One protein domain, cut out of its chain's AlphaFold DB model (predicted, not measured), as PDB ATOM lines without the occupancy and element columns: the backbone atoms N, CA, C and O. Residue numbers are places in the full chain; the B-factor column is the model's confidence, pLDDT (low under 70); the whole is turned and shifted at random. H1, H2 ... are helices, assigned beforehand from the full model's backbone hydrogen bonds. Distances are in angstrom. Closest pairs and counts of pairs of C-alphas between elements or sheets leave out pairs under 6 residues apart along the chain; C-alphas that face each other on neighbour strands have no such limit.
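AT A GLANCE: This is residues 2 to 111 of the 299 residues of an uncharacterized protein of Pseudothermotoga hypogea DSM 11164 = NBRC 106472 (UniProt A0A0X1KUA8). Three helices, H2, H3 and H6, cross one another steeply, their centres set in a triangle, and make the core; H5 folds back against H6 as a helical hairpin at the end away from H1. H1 sticks out from the core with its residues 2 to 9, and the short H4 sits at the rim, near the last residue of H3. The printed part has 110 residues with six named helices, H1 to H6 in order along the chain, and no named strand; the class is all helix. It is compact, with a radius of gyration of the C-alphas of 13.4 A, and spans 39 by 33 by 27 A.

IN THESE COORDINATES: H1, residues 2 to 16, begins at C-alpha 2 at (198.518, 205.024, 188.713) and is 20.6 A long from first to last C-alpha. H2 is residues 21 to 35, 20.5 A, and H3 is residues 41 to 52, 16.5 A, its last C-alpha at (207.490, 215.277, 166.057). H4 is residues 63 to 68 and H5 residues 73 to 81. H6, residues 89 to 103, measures 21.1 A and ends at C-alpha 103 at (202.166, 224.397, 167.484).

HOW THE PARTS SIT: H6 is the hub, touching H2, H3 and H5. H2 and H6 touch, closest at the C-alphas of Thr 28 and Ala 95, 5.5 A, at a steep tilt of 57 degrees, opposite ways. H3 touches H6, closest at the C-alphas of Leu 44 and Ala 95, 7.2 A, at a steep tilt of 58 degrees, the same way. H2 and H3 touch, closest at the C-alphas of Glu 21 and His 48, 5.2 A, at a steep tilt of 57 degrees, opposite ways. H5 and H6 form a hairpin and touch, closest at the C-alphas of Leu 80 and Val 89, 5.9 A; their tilt of 37 degrees is only just steep. H1 is close to but not clearly touching H2, the closest C-alphas being those of Phe 10 and Met 22, 7.1 A. H4 is close to but not clearly touching H3, the closest C-alphas being those of Asp 52 and Arg 66, 7.5 A, and their lines are about perpendicular at 87 degrees. Every O i to N i+4 pair is within hydrogen-bond range in H1, H2, H3 and H6, against 1 of 2 in H4 and 3 of 5 in H5.

THE WHOLE: The C-alphas farthest apart are those of Lys 2 and Asn 74, 39.5 A. The printed part has no cut and no long link. The mean pLDDT of the printed part is 76.8; it is under 70 in 36 residues, among them 9 to 20 and 54 to 64.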
ATOM      1  N   LYS A   2     198.493 204.905 190.196       58.72
ATOM      2  CA  LYS A   2     198.518 205.024 188.713       58.72
ATOM      3  C   LYS A   2     198.403 206.462 188.170       58.72
ATOM      4  O   LYS A   2     199.197 206.847 187.326       58.72
ATOM      5  N   LYS A   3     197.461 207.270 188.674       55.19
ATOM      6  CA  LYS A   3     197.239 208.652 188.190       55.19
ATOM      7  C   LYS A   3     198.417 209.593 188.481       55.19
ATOM      8  O   LYS A   3     198.783 210.390 187.628       55.19
ATOM      9  N   THR A   4     199.029 209.461 189.657       63.53
ATOM     10  CA  THR A   4     200.188 210.263 190.083       63.53
ATOM     11  C   THR A   4     201.439 209.912 189.281       63.53
ATOM     12  O   THR A   4     202.175 210.802 188.878       63.53
ATOM     13  N   LEU A   5     201.637 208.624 188.984       61.03
ATOM     14  CA  LEU A   5     202.739 208.158 188.145       61.03
ATOM     15  C   LEU A   5     202.576 208.637 186.690       61.03
ATOM     16  O   LEU A   5     203.543 209.086 186.093       61.03
ATOM     17  N   ILE A   6     201.353 208.615 186.143       60.19
ATOM     18  CA  ILE A   6     201.045 209.168 184.810       60.19
ATOM     19  C   ILE A   6     201.324 210.675 184.765       60.19
ATOM     20  O   ILE A   6     201.940 211.145 183.816       60.19
ATOM     21  N   ALA A   7     200.917 211.425 185.794       68.19
ATOM     22  CA  ALA A   7     201.189 212.859 185.883       68.19
ATOM     23  C   ALA A   7     202.695 213.157 185.991       68.19
ATOM     24  O   ALA A   7     203.184 214.071 185.338       68.19
ATOM     25  N   PHE A   8     203.436 212.366 186.769       71.62
ATOM     26  CA  PHE A   8     204.886 212.497 186.892       71.62
ATOM     27  C   PHE A   8     205.603 212.196 185.570       71.62
ATOM     28  O   PHE A   8     206.404 213.010 185.121       71.62
ATOM     29  N   TRP A   9     205.273 211.085 184.903       55.81
ATOM     30  CA  TRP A   9     205.843 210.763 183.592       55.81
ATOM     31  C   TRP A   9     205.489 211.810 182.540       55.81
ATOM     32  O   TRP A   9     206.369 212.215 181.797       55.81
ATOM     33  N   PHE A  10     204.255 212.319 182.536       58.03
ATOM     34  CA  PHE A  10     203.855 213.432 181.674       58.03
ATOM     35  C   PHE A  10     204.733 214.673 181.895       58.03
ATOM     36  O   PHE A  10     205.256 215.230 180.935       58.03
ATOM     37  N   LEU A  11     204.948 215.078 183.151       63.34
ATOM     38  CA  LEU A  11     205.801 216.224 183.481       63.34
ATOM     39  C   LEU A  11     207.254 215.978 183.050       63.34
ATOM     40  O   LEU A  11     207.857 216.854 182.441       63.34
ATOM     41  N   VAL A  12     207.808 214.785 183.284       59.81
ATOM     42  CA  VAL A  12     209.173 214.433 182.855       59.81
ATOM     43  C   VAL A  12     209.303 214.423 181.327       59.81
ATOM     44  O   VAL A  12     210.264 214.974 180.804       59.81
ATOM     45  N   SER A  13     208.339 213.876 180.583       53.03
ATOM     46  CA  SER A  13     208.340 213.897 179.110       53.03
ATOM     47  C   SER A  13     208.294 215.320 178.545       53.03
ATOM     48  O   SER A  13     209.019 215.640 177.601       53.03
ATOM     49  N   VAL A  14     207.481 216.184 179.160       53.16
ATOM     50  CA  VAL A  14     207.329 217.591 178.767       53.16
ATOM     51  C   VAL A  14     208.580 218.406 179.113       53.16
ATOM     52  O   VAL A  14     209.050 219.168 178.271       53.16
ATOM     53  N   PHE A  15     209.145 218.240 180.314       47.50
ATOM     54  CA  PHE A  15     210.265 219.057 180.797       47.50
ATOM     55  C   PHE A  15     211.654 218.539 180.400       47.50
ATOM     56  O   PHE A  15     212.539 219.354 180.164       47.50
ATOM     57  N   ALA A  16     211.871 217.221 180.326       44.28
ATOM     58  CA  ALA A  16     213.198 216.642 180.079       44.28
ATOM     59  C   ALA A  16     213.482 216.364 178.596       44.28
ATOM     60  O   ALA A  16     214.628 216.471 178.169       44.28
ATOM     61  N   PHE A  17     212.459 216.020 177.807       45.19
ATOM     62  CA  PHE A  17     212.637 215.625 176.402       45.19
ATOM     63  C   PHE A  17     211.987 216.581 175.403       45.19
ATOM     64  O   PHE A  17     212.166 216.408 174.200       45.19
ATOM     65  N   GLY A  18     211.227 217.576 175.879       46.06
ATOM     66  CA  GLY A  18     210.476 218.471 175.004       46.06
ATOM     67  C   GLY A  18     209.545 217.703 174.065       46.06
ATOM     68  O   GLY A  18     209.405 218.099 172.912       46.06
ATOM     69  N   LEU A  19     208.964 216.590 174.536       55.91
ATOM     70  CA  LEU A  19     208.052 215.734 173.774       55.91
ATOM     71  C   LEU A  19     206.600 216.093 174.136       55.91
ATOM     72  O   LEU A  19     206.042 215.523 175.080       55.91
ATOM     73  N   PRO A  20     205.955 217.038 173.425       64.38
ATOM     74  CA  PRO A  20     204.565 217.417 173.663       64.38
ATOM     75  C   PRO A  20     203.555 216.372 173.153       64.38
ATOM     76  O   PRO A  20     202.350 216.598 173.250       64.38
ATOM     77  N   GLU A  21     204.000 215.214 172.648       70.44
ATOM     78  CA  GLU A  21     203.163 214.167 172.039       70.44
ATOM     79  C   GLU A  21     201.972 213.740 172.914       70.44
ATOM     80  O   GLU A  21     200.869 213.550 172.406       70.44
ATOM     81  N   MET A  22     202.150 213.662 174.240       73.81
ATOM     82  CA  MET A  22     201.064 213.337 175.173       73.81
ATOM     83  C   MET A  22     200.042 214.473 175.292       73.81
ATOM     84  O   MET A  22     198.839 214.224 175.389       73.81
ATOM     85  N   TYR A  23     200.501 215.726 175.264       79.00
ATOM     86  CA  TYR A  23     199.618 216.888 175.287       79.00
ATOM     87  C   TYR A  23     198.806 216.968 173.990       79.00
ATOM     88  O   TYR A  23     197.579 217.086 174.045       79.00
ATOM     89  N   HIS A  24     199.459 216.787 172.841       86.06
ATOM     90  CA  HIS A  24     198.789 216.704 171.545       86.06
ATOM     91  C   HIS A  24     197.788 215.547 171.490       86.06
ATOM     92  O   HIS A  24     196.632 215.759 171.131       86.06
ATOM     93  N   ALA A  25     198.173 214.349 171.937       87.50
ATOM     94  CA  ALA A  25     197.281 213.193 171.977       87.50
ATOM     95  C   ALA A  25     196.065 213.431 172.881       87.50
ATOM     96  O   ALA A  25     194.945 213.087 172.502       87.50
ATOM     97  N   SER A  26     196.251 214.053 174.049       87.06
ATOM     98  CA  SER A  26     195.151 214.362 174.970       87.06
ATOM     99  C   SER A  26     194.132 215.332 174.363       87.06
ATOM    100  O   SER A  26     192.921 215.113 174.467       87.06
ATOM    101  N   GLU A  27     194.611 216.358 173.660       87.94
ATOM    102  CA  GLU A  27     193.762 217.336 172.987       87.94
ATOM    103  C   GLU A  27     193.064 216.720 171.772       87.94
ATOM    104  O   GLU A  27     191.860 216.897 171.582       87.94
ATOM    105  N   THR A  28     193.786 215.918 170.994       91.56
ATOM    106  CA  THR A  28     193.227 215.168 169.872       91.56
ATOM    107  C   THR A  28     192.140 214.205 170.336       91.56
ATOM    108  O   THR A  28     191.068 214.186 169.739       91.56
ATOM    109  N   VAL A  29     192.340 213.463 171.432       90.81
ATOM    110  CA  VAL A  29     191.287 212.618 172.025       90.81
ATOM    111  C   VAL A  29     190.070 213.453 172.399       90.81
ATOM    112  O   VAL A  29     188.940 213.059 172.109       90.81
ATOM    113  N   ARG A  30     190.266 214.622 173.013       88.44
ATOM    114  CA  ARG A  30     189.163 215.518 173.377       88.44
ATOM    115  C   ARG A  30     188.368 215.963 172.149       88.44
ATOM    116  O   ARG A  30     187.140 215.884 172.165       88.44
ATOM    117  N   VAL A  31     189.046 216.377 171.081       90.31
ATOM    118  CA  VAL A  31     188.409 216.817 169.832       90.31
ATOM    119  C   VAL A  31     187.740 215.659 169.097       90.31
ATOM    120  O   VAL A  31     186.602 215.795 168.657       90.31
ATOM    121  N   LEU A  32     188.375 214.494 169.018       90.56
ATOM    122  CA  LEU A  32     187.779 213.294 168.431       90.56
ATOM    123  C   LEU A  32     186.528 212.845 169.204       90.56
ATOM    124  O   LEU A  32     185.514 212.508 168.593       90.56
ATOM    125  N   ASN A  33     186.541 212.944 170.537       86.94
ATOM    126  CA  ASN A  33     185.369 212.690 171.377       86.94
ATOM    127  C   ASN A  33     184.237 213.695 171.132       86.94
ATOM    128  O   ASN A  33     183.068 213.299 171.105       86.94
ATOM    129  N   ILE A  34     184.568 214.977 170.929       84.50
ATOM    130  CA  ILE A  34     183.609 215.996 170.483       84.50
ATOM    131  C   ILE A  34     183.006 215.545 169.148       84.50
ATOM    132  O   ILE A  34     181.796 215.379 169.063       84.50
ATOM    133  N   LEU A  35     183.830 215.222 168.148       86.81
ATOM    134  CA  LEU A  35     183.401 214.819 166.801       86.81
ATOM    135  C   LEU A  35     182.702 213.446 166.723       86.81
ATOM    136  O   LEU A  35     182.117 213.118 165.683       86.81
ATOM    137  N   LYS A  36     182.707 212.673 167.819       85.38
ATOM    138  CA  LYS A  36     182.216 211.286 167.907       85.38
ATOM    139  C   LYS A  36     182.980 210.325 166.986       85.38
ATOM    140  O   LYS A  36     182.381 209.450 166.368       85.38
ATOM    141  N   ILE A  37     184.297 210.492 166.903       88.19
ATOM    142  CA  ILE A  37     185.207 209.617 166.159       88.19
ATOM    143  C   ILE A  37     186.024 208.831 167.196       88.19
ATOM    144  O   ILE A  37     186.877 209.418 167.856       88.19
ATOM    145  N   PRO A  38     185.769 207.529 167.406       88.31
ATOM    146  CA  PRO A  38     186.479 206.763 168.427       88.31
ATOM    147  C   PRO A  38     187.935 206.566 168.008       88.31
ATOM    148  O   PRO A  38     188.173 206.195 166.868       88.31
ATOM    149  N   ALA A  39     188.900 206.772 168.901       89.88
ATOM    150  CA  ALA A  39     190.314 206.463 168.674       89.88
ATOM    151  C   ALA A  39     190.971 206.050 169.995       89.88
ATOM    152  O   ALA A  39     190.584 206.547 171.056       89.88
ATOM    153  N   ARG A  40     191.953 205.142 169.948       90.38
ATOM    154  CA  ARG A  40     192.704 204.747 171.149       90.38
ATOM    155  C   ARG A  40     193.805 205.765 171.424       90.38
ATOM    156  O   ARG A  40     194.495 206.196 170.501       90.38
ATOM    157  N   TYR A  41     193.977 206.129 172.691       86.56
ATOM    158  CA  TYR A  41     194.954 207.138 173.102       86.56
ATOM    159  C   TYR A  41     196.380 206.740 172.696       86.56
ATOM    160  O   TYR A  41     197.125 207.558 172.168       86.56
ATOM    161  N   GLU A  42     196.736 205.467 172.856       85.44
ATOM    162  CA  GLU A  42     198.065 204.932 172.553       85.44
ATOM    163  C   GLU A  42     198.402 205.053 171.061       85.44
ATOM    164  O   GLU A  42     199.525 205.397 170.701       85.44
ATOM    165  N   GLN A  43     197.416 204.839 170.185       90.44
ATOM    166  CA  GLN A  43     197.580 204.999 168.737       90.44
ATOM    167  C   GLN A  43     197.838 206.463 168.359       90.44
ATOM    168  O   GLN A  43     198.639 206.746 167.469       90.44
ATOM    169  N   LEU A  44     197.182 207.394 169.059       90.56
ATOM    170  CA  LEU A  44     197.359 208.830 168.859       90.56
ATOM    171  C   LEU A  44     198.714 209.314 169.370       90.56
ATOM    172  O   LEU A  44     199.344 210.109 168.686       90.56
ATOM    173  N   VAL A  45     199.190 208.814 170.514       87.19
ATOM    174  CA  VAL A  45     200.546 209.112 171.008       87.19
ATOM    175  C   VAL A  45     201.588 208.670 169.984       87.19
ATOM    176  O   VAL A  45     202.423 209.477 169.588       87.19
ATOM    177  N   THR A  46     201.494 207.432 169.488       85.31
ATOM    178  CA  THR A  46     202.403 206.920 168.449       85.31
ATOM    179  C   THR A  46     202.366 207.779 167.188       85.31
ATOM    180  O   THR A  46     203.407 208.060 166.598       85.31
ATOM    181  N   PHE A  47     201.179 208.230 166.776       88.38
ATOM    182  CA  PHE A  47     201.043 209.086 165.603       88.38
ATOM    183  C   PHE A  47     201.617 210.489 165.824       88.38
ATOM    184  O   PHE A  47     202.364 210.963 164.978       88.38
ATOM    185  N   HIS A  48     201.331 211.139 166.955       86.94
ATOM    186  CA  HIS A  48     201.898 212.452 167.277       86.94
ATOM    187  C   HIS A  48     203.416 212.406 167.399       86.94
ATOM    188  O   HIS A  48     204.093 213.278 166.865       86.94
ATOM    189  N   ARG A  49     203.953 211.334 167.987       80.88
ATOM    190  CA  ARG A  49     205.390 211.081 167.999       80.88
ATOM    191  C   ARG A  49     205.970 211.052 166.589       80.88
ATOM    192  O   ARG A  49     206.965 211.712 166.337       80.88
ATOM    193  N   ALA A  50     205.326 210.351 165.655       80.44
ATOM    194  CA  ALA A  50     205.777 210.285 164.264       80.44
ATOM    195  C   ALA A  50     205.743 211.645 163.533       80.44
ATOM    196  O   ALA A  50     206.468 211.824 162.553       80.44
ATOM    197  N   ILE A  51     204.917 212.593 163.993       83.38
ATOM    198  CA  ILE A  51     204.917 213.976 163.493       83.38
ATOM    199  C   ILE A  51     206.121 214.746 164.054       83.38
ATOM    200  O   ILE A  51     206.771 215.476 163.310       83.38
ATOM    201  N   ASP A  52     206.431 214.556 165.339       77.94
ATOM    202  CA  ASP A  52     207.490 215.277 166.057       77.94
ATOM    203  C   ASP A  52     208.906 214.721 165.821       77.94
ATOM    204  O   ASP A  52     209.887 215.438 166.023       77.94
ATOM    205  N   THR A  53     209.055 213.460 165.409       74.50
ATOM    206  CA  THR A  53     210.361 212.801 165.231       74.50
ATOM    207  C   THR A  53     210.861 212.827 163.794       74.50
ATOM    208  O   THR A  53     210.095 212.569 162.864       74.50
ATOM    209  N   VAL A  54     212.177 213.001 163.630       67.38
ATOM    210  CA  VAL A  54     212.844 212.883 162.324       67.38
ATOM    211  C   VAL A  54     212.636 211.473 161.755       67.38
ATOM    212  O   VAL A  54     212.881 210.499 162.475       67.38
ATOM    213  N   PRO A  55     212.241 211.315 160.476       67.44
ATOM    214  CA  PRO A  55     212.112 209.999 159.854       67.44
ATOM    215  C   PRO A  55     213.374 209.147 160.026       67.44
ATOM    216  O   PRO A  55     214.479 209.597 159.730       67.44
ATOM    217  N   GLY A  56     213.215 207.910 160.506       64.00
ATOM    218  CA  GLY A  56     214.335 206.994 160.758       64.00
ATOM    219  C   GLY A  56     215.132 207.276 162.040       64.00
ATOM    220  O   GLY A  56     216.122 206.595 162.292       64.00
ATOM    221  N   SER A  57     214.703 208.235 162.866       63.38
ATOM    222  CA  SER A  57     215.300 208.559 164.162       63.38
ATOM    223  C   SER A  57     214.270 208.465 165.288       63.38
ATOM    224  O   SER A  57     213.076 208.664 165.084       63.38
ATOM    225  N   TYR A  58     214.743 208.204 166.507       63.22
ATOM    226  CA  TYR A  58     213.931 208.293 167.728       63.22
ATOM    227  C   TYR A  58     214.072 209.643 168.443       63.22
ATOM    228  O   TYR A  58     213.525 209.808 169.534       63.22
ATOM    229  N   ALA A  59     214.808 210.590 167.850       62.84
ATOM    230  CA  ALA A  59     215.029 211.915 168.409       62.84
ATOM    231  C   ALA A  59     213.955 212.919 167.945       62.84
ATOM    232  O   ALA A  59     213.554 212.886 166.773       62.84
ATOM    233  N   PRO A  60     213.513 213.833 168.830       63.31
ATOM    234  CA  PRO A  60     212.635 214.929 168.449       63.31
ATOM    235  C   PRO A  60     213.319 215.816 167.410       63.31
ATOM    236  O   PRO A  60     214.498 216.162 167.519       63.31
ATOM    237  N   GLY A  61     212.564 216.188 166.387       62.91
ATOM    238  CA  GLY A  61     213.013 217.115 165.374       62.91
ATOM    239  C   GLY A  61     213.007 218.548 165.899       62.91
ATOM    240  O   GLY A  61     211.998 219.045 166.404       62.91
ATOM    241  N   GLY A  62     214.147 219.230 165.773       64.75
ATOM    242  CA  GLY A  62     214.265 220.654 166.090       64.75
ATOM    243  C   GLY A  62     213.452 221.552 165.143       64.75
ATOM    244  O   GLY A  62     212.719 221.080 164.279       64.75
ATOM    245  N   TRP A  63     213.616 222.870 165.260       62.66
ATOM    246  CA  TRP A  63     212.882 223.852 164.443       62.66
ATOM    247  C   TRP A  63     212.948 223.583 162.927       62.66
ATOM    248  O   TRP A  63     211.928 223.570 162.251       62.66
ATOM    249  N   TYR A  64     214.132 223.253 162.410       64.62
ATOM    250  CA  TYR A  64     214.320 222.948 160.989       64.62
ATOM    251  C   TYR A  64     213.555 221.700 160.513       64.62
ATOM    252  O   TYR A  64     213.125 221.624 159.364       64.62
ATOM    253  N   HIS A  65     213.370 220.712 161.393       71.19
ATOM    254  CA  HIS A  65     212.546 219.547 161.091       71.19
ATOM    255  C   HIS A  65     211.081 219.949 160.944       71.19
ATOM    256  O   HIS A  65     210.455 219.558 159.971       71.19
ATOM    257  N   ARG A  66     210.577 220.784 161.857       67.56
ATOM    258  CA  ARG A  66     209.192 221.273 161.858       67.56
ATOM    259  C   ARG A  66     208.829 222.002 160.564       67.56
ATOM    260  O   ARG A  66     207.761 221.777 160.014       67.56
ATOM    261  N   GLU A  67     209.732 222.807 160.006       62.91
ATOM    262  CA  GLU A  67     209.469 223.498 158.734       62.91
ATOM    263  C   GLU A  67     209.406 222.577 157.504       62.91
ATOM    264  O   GLU A  67     208.772 222.930 156.510       62.91
ATOM    265  N   ARG A  68     210.078 221.418 157.535       65.81
ATOM    266  CA  ARG A  68     210.277 220.556 156.351       65.81
ATOM    267  C   ARG A  68     209.623 219.181 156.438       65.81
ATOM    268  O   ARG A  68     209.562 218.480 155.428       65.81
ATOM    269  N   TRP A  69     209.227 218.772 157.634       72.19
ATOM    270  CA  TRP A  69     208.595 217.498 157.919       72.19
ATOM    271  C   TRP A  69     207.582 217.645 159.045       72.19
ATOM    272  O   TRP A  69     207.755 218.422 159.982       72.19
ATOM    273  N   GLY A  70     206.514 216.858 158.972       75.88
ATOM    274  CA  GLY A  70     205.514 216.768 160.030       75.88
ATOM    275  C   GLY A  70     204.562 217.961 160.058       75.88
ATOM    276  O   GLY A  70     203.364 217.751 160.246       75.88
ATOM    277  N   HIS A  71     205.035 219.183 159.787       80.75
ATOM    278  CA  HIS A  71     204.193 220.379 159.768       80.75
ATOM    279  C   HIS A  71     203.919 220.991 158.401       80.75
ATOM    280  O   HIS A  71     203.138 221.934 158.336       80.75
ATOM    281  N   ASP A  72     204.462 220.461 157.309       83.25
ATOM    282  CA  ASP A  72     204.097 220.866 155.947       83.25
ATOM    283  C   ASP A  72     202.979 219.984 155.348       83.25
ATOM    284  O   ASP A  72     202.729 218.847 155.767       83.25
ATOM    285  N   THR A  73     202.288 220.509 154.338       83.12
ATOM    286  CA  THR A  73     201.160 219.831 153.674       83.12
ATOM    287  C   THR A  73     201.583 218.628 152.822       83.12
ATOM    288  O   THR A  73     200.784 217.706 152.644       83.12
ATOM    289  N   ASN A  74     202.828 218.571 152.335       82.38
ATOM    290  CA  ASN A  74     203.333 217.429 151.566       82.38
ATOM    291  C   ASN A  74     203.636 216.235 152.482       82.38
ATOM    292  O   ASN A  74     203.415 215.079 152.106       82.38
ATOM    293  N   SER A  75     204.084 216.500 153.710       79.19
ATOM    294  CA  SER A  75     204.261 215.491 154.755       79.19
ATOM    295  C   SER A  75     202.945 214.880 155.209       79.19
ATOM    296  O   SER A  75     202.901 213.679 155.474       79.19
ATOM    297  N   LEU A  76     201.850 215.651 155.226       83.62
ATOM    298  CA  LEU A  76     200.524 215.122 155.552       83.62
ATOM    299  C   LEU A  76     200.164 213.931 154.655       83.62
ATOM    300  O   LEU A  76     199.763 212.893 155.170       83.62
ATOM    301  N   ALA A  77     200.345 214.031 153.334       82.31
ATOM    302  CA  ALA A  77     200.026 212.931 152.420       82.31
ATOM    303  C   ALA A  77     200.781 211.637 152.782       82.31
ATOM    304  O   ALA A  77     200.175 210.566 152.853       82.31
ATOM    305  N   LYS A  78     202.075 211.756 153.106       82.50
ATOM    306  CA  LYS A  78     202.930 210.634 153.528       82.50
ATOM    307  C   LYS A  78     202.502 210.053 154.881       82.50
ATOM    308  O   LYS A  78     202.458 208.834 155.047       82.50
ATOM    309  N   LEU A  79     202.144 210.912 155.836       84.12
ATOM    310  CA  LEU A  79     201.648 210.509 157.155       84.12
ATOM    311  C   LEU A  79     200.293 209.794 157.063       84.12
ATOM    312  O   LEU A  79     200.053 208.835 157.794       84.12
ATOM    313  N   LEU A  80     199.416 210.214 156.145       84.50
ATOM    314  CA  LEU A  80     198.124 209.562 155.920       84.50
ATOM    315  C   LEU A  80     198.273 208.160 155.319       84.50
ATOM    316  O   LEU A  80     197.507 207.274 155.704       84.50
ATOM    317  N   SER A  81     199.253 207.951 154.434       81.19
ATOM    318  CA  SER A  81     199.537 206.647 153.816       81.19
ATOM    319  C   SER A  81     200.288 205.662 154.720       81.19
ATOM    320  O   SER A  81     200.371 204.485 154.390       81.19
ATOM    321  N   SER A  82     200.854 206.112 155.845       75.19
ATOM    322  CA  SER A  82     201.583 205.232 156.768       75.19
ATOM    323  C   SER A  82     200.627 204.481 157.693       75.19
ATOM    324  O   SER A  82     199.945 205.109 158.502       75.19
ATOM    325  N   ASP A  83     200.606 203.148 157.653       68.44
ATOM    326  CA  ASP A  83     199.739 202.318 158.516       68.44
ATOM    327  C   ASP A  83     200.299 202.018 159.915       68.44
ATOM    328  O   ASP A  83     199.664 201.343 160.722       68.44
ATOM    329  N   SER A  84     201.446 202.603 160.257       71.62
ATOM    330  CA  SER A  84     202.190 202.348 161.500       71.62
ATOM    331  C   SER A  84     201.423 202.583 162.815       71.62
ATOM    332  O   SER A  84     201.803 202.036 163.846       71.62
ATOM    333  N   SER A  85     200.343 203.371 162.808       78.12
ATOM    334  CA  SER A  85     199.568 203.723 164.012       78.12
ATOM    335  C   SER A  85     198.250 202.951 164.173       78.12
ATOM    336  O   SER A  85     197.626 203.021 165.234       78.12
ATOM    337  N   GLY A  86     197.781 202.239 163.139       84.38
ATOM    338  CA  GLY A  86     196.453 201.605 163.138       84.38
ATOM    339  C   GLY A  86     195.276 202.591 163.243       84.38
ATOM    340  O   GLY A  86     194.169 202.190 163.606       84.38
ATOM    341  N   LEU A  87     195.514 203.879 162.969       90.06
ATOM    342  CA  LEU A  87     194.486 204.916 162.889       90.06
ATOM    343  C   LEU A  87     193.857 204.958 161.488       90.06
ATOM    344  O   LEU A  87     194.534 204.765 160.478       90.06
ATOM    345  N   SER A  88     192.574 205.295 161.407       91.19
ATOM    346  CA  SER A  88     191.907 205.615 160.147       91.19
ATOM    347  C   SER A  88     192.413 206.939 159.570       91.19
ATOM    348  O   SER A  88     192.914 207.811 160.284       91.19
ATOM    349  N   VAL A  89     192.226 207.135 158.264       90.62
ATOM    350  CA  VAL A  89     192.623 208.374 157.575       90.62
ATOM    351  C   VAL A  89     191.999 209.618 158.226       90.62
ATOM    352  O   VAL A  89     192.689 210.619 158.400       90.62
ATOM    353  N   SER A  90     190.726 209.560 158.633       90.06
ATOM    354  CA  SER A  90     190.046 210.678 159.313       90.06
ATOM    355  C   SER A  90     190.677 210.981 160.679       90.06
ATOM    356  O   SER A  90     190.978 212.136 160.976       90.06
ATOM    357  N   GLN A  91     190.992 209.951 161.476       93.12
ATOM    358  CA  GLN A  91     191.672 210.133 162.765       93.12
ATOM    359  C   GLN A  91     193.055 210.769 162.590       93.12
ATOM    360  O   GLN A  91     193.372 211.726 163.292       93.12
ATOM    361  N   LYS A  92     193.853 210.289 161.625       92.75
ATOM    362  CA  LYS A  92     195.177 210.851 161.308       92.75
ATOM    363  C   LYS A  92     195.079 212.312 160.863       92.75
ATOM    364  O   LYS A  92     195.857 213.143 161.316       92.75
ATOM    365  N   ARG A  93     194.094 212.648 160.020       93.50
ATOM    366  CA  ARG A  93     193.834 214.030 159.580       93.50
ATOM    367  C   ARG A  93     193.528 214.956 160.751       93.50
ATOM    368  O   ARG A  93     194.134 216.017 160.851       93.50
ATOM    369  N   VAL A  94     192.612 214.559 161.636       94.06
ATOM    370  CA  VAL A  94     192.260 215.355 162.822       94.06
ATOM    371  C   VAL A  94     193.463 215.495 163.752       94.06
ATOM    372  O   VAL A  94     193.755 216.607 164.181       94.06
ATOM    373  N   ALA A  95     194.186 214.406 164.020       93.50
ATOM    374  CA  ALA A  95     195.375 214.425 164.866       93.50
ATOM    375  C   ALA A  95     196.444 215.379 164.321       93.50
ATOM    376  O   ALA A  95     196.935 216.238 165.050       93.50
ATOM    377  N   TRP A  96     196.738 215.301 163.022       93.00
ATOM    378  CA  TRP A  96     197.652 216.232 162.370       93.00
ATOM    379  C   TRP A  96     197.155 217.676 162.486       93.00
ATOM    380  O   TRP A  96     197.882 218.538 162.964       93.00
ATOM    381  N   ALA A  97     195.894 217.949 162.146       93.94
ATOM    382  CA  ALA A  97     195.346 219.301 162.198       93.94
ATOM    383  C   ALA A  97     195.412 219.925 163.605       93.94
ATOM    384  O   ALA A  97     195.748 221.099 163.749       93.94
ATOM    385  N   ILE A  98     195.121 219.147 164.650       92.38
ATOM    386  CA  ILE A  98     195.220 219.606 166.041       92.38
ATOM    387  C   ILE A  98     196.661 219.902 166.427       92.38
ATOM    388  O   ILE A  98     196.920 220.944 167.031       92.38
ATOM    389  N   HIS A  99     197.584 219.036 166.020       89.38
ATOM    390  CA  HIS A  99     199.007 219.223 166.245       89.38
ATOM    391  C   HIS A  99     199.505 220.548 165.637       89.38
ATOM    392  O   HIS A  99     200.025 221.392 166.362       89.38
ATOM    393  N   ILE A 100     199.207 220.803 164.356       89.94
ATOM    394  CA  ILE A 100     199.524 222.070 163.668       89.94
ATOM    395  C   ILE A 100     198.952 223.286 164.401       89.94
ATOM    396  O   ILE A 100     199.640 224.286 164.598       89.94
ATOM    397  N   LEU A 101     197.679 223.236 164.798       89.81
ATOM    398  CA  LEU A 101     197.017 224.382 165.424       89.81
ATOM    399  C   LEU A 101     197.532 224.665 166.837       89.81
ATOM    400  O   LEU A 101     197.567 225.828 167.243       89.81
ATOM    401  N   GLN A 102     197.950 223.641 167.582       86.19
ATOM    402  CA  GLN A 102     198.620 223.830 168.867       86.19
ATOM    403  C   GLN A 102     200.010 224.447 168.673       86.19
ATOM    404  O   GLN A 102     200.311 225.451 169.322       86.19
ATOM    405  N   ASP A 103     200.797 223.931 167.729       83.31
ATOM    406  CA  ASP A 103     202.166 224.397 167.484       83.31
ATOM    407  C   ASP A 103     202.231 225.783 166.839       83.31
ATOM    408  O   ASP A 103     203.159 226.547 167.113       83.31
ATOM    409  N   SER A 104     201.197 226.182 166.089       83.88
ATOM    410  CA  SER A 104     201.075 227.534 165.523       83.88
ATOM    411  C   SER A 104     201.075 228.657 166.573       83.88
ATOM    412  O   SER A 104     201.304 229.815 166.234       83.88
ATOM    413  N   LYS A 105     200.829 228.329 167.850       76.44
ATOM    414  CA  LYS A 105     200.843 229.278 168.976       76.44
ATOM    415  C   LYS A 105     202.235 229.458 169.593       76.44
ATOM    416  O   LYS A 105     202.398 230.279 170.494       76.44
ATOM    417  N   THR A 106     203.219 228.669 169.168       71.62
ATOM    418  CA  THR A 106     204.582 228.689 169.712       71.62
ATOM    419  C   THR A 106     205.470 229.694 168.974       71.62
ATOM    420  O   THR A 106     205.197 230.069 167.836       71.62
ATOM    421  N   LYS A 107     206.579 230.119 169.603       60.19
ATOM    422  CA  LYS A 107     207.547 231.065 169.007       60.19
ATOM    423  C   LYS A 107     208.235 230.533 167.743       60.19
ATOM    424  O   LYS A 107     208.742 231.327 166.962       60.19
ATOM    425  N   ALA A 108     208.282 229.211 167.581       63.47
ATOM    426  CA  ALA A 108     208.974 228.542 166.484       63.47
ATOM    427  C   ALA A 108     208.178 228.600 165.164       63.47
ATOM    428  O   ALA A 108     208.766 228.456 164.097       63.47
ATOM    429  N   GLY A 109     206.869 228.882 165.244       64.19
ATOM    430  CA  GLY A 109     205.984 229.048 164.094       64.19
ATOM    431  C   GLY A 109     205.704 227.750 163.333       64.19
ATOM    432  O   GLY A 109     206.443 226.775 163.409       64.19
ATOM    433  N   VAL A 110     204.599 227.743 162.591       81.06
ATOM    434  CA  VAL A 110     204.236 226.688 161.636       81.06
ATOM    435  C   VAL A 110     203.882 227.380 160.318       81.06
ATOM    436  O   VAL A 110     203.284 228.462 160.383       81.06
ATOM    437  N   PRO A 111     204.211 226.822 159.134       85.19
ATOM    438  CA  PRO A 111     203.876 227.460 157.867       85.19
ATOM    439  C   PRO A 111     202.389 227.820 157.770       85.19
ATOM    440  O   PRO A 111     201.508 227.029 158.119       85.19
TER     441      PRO A 111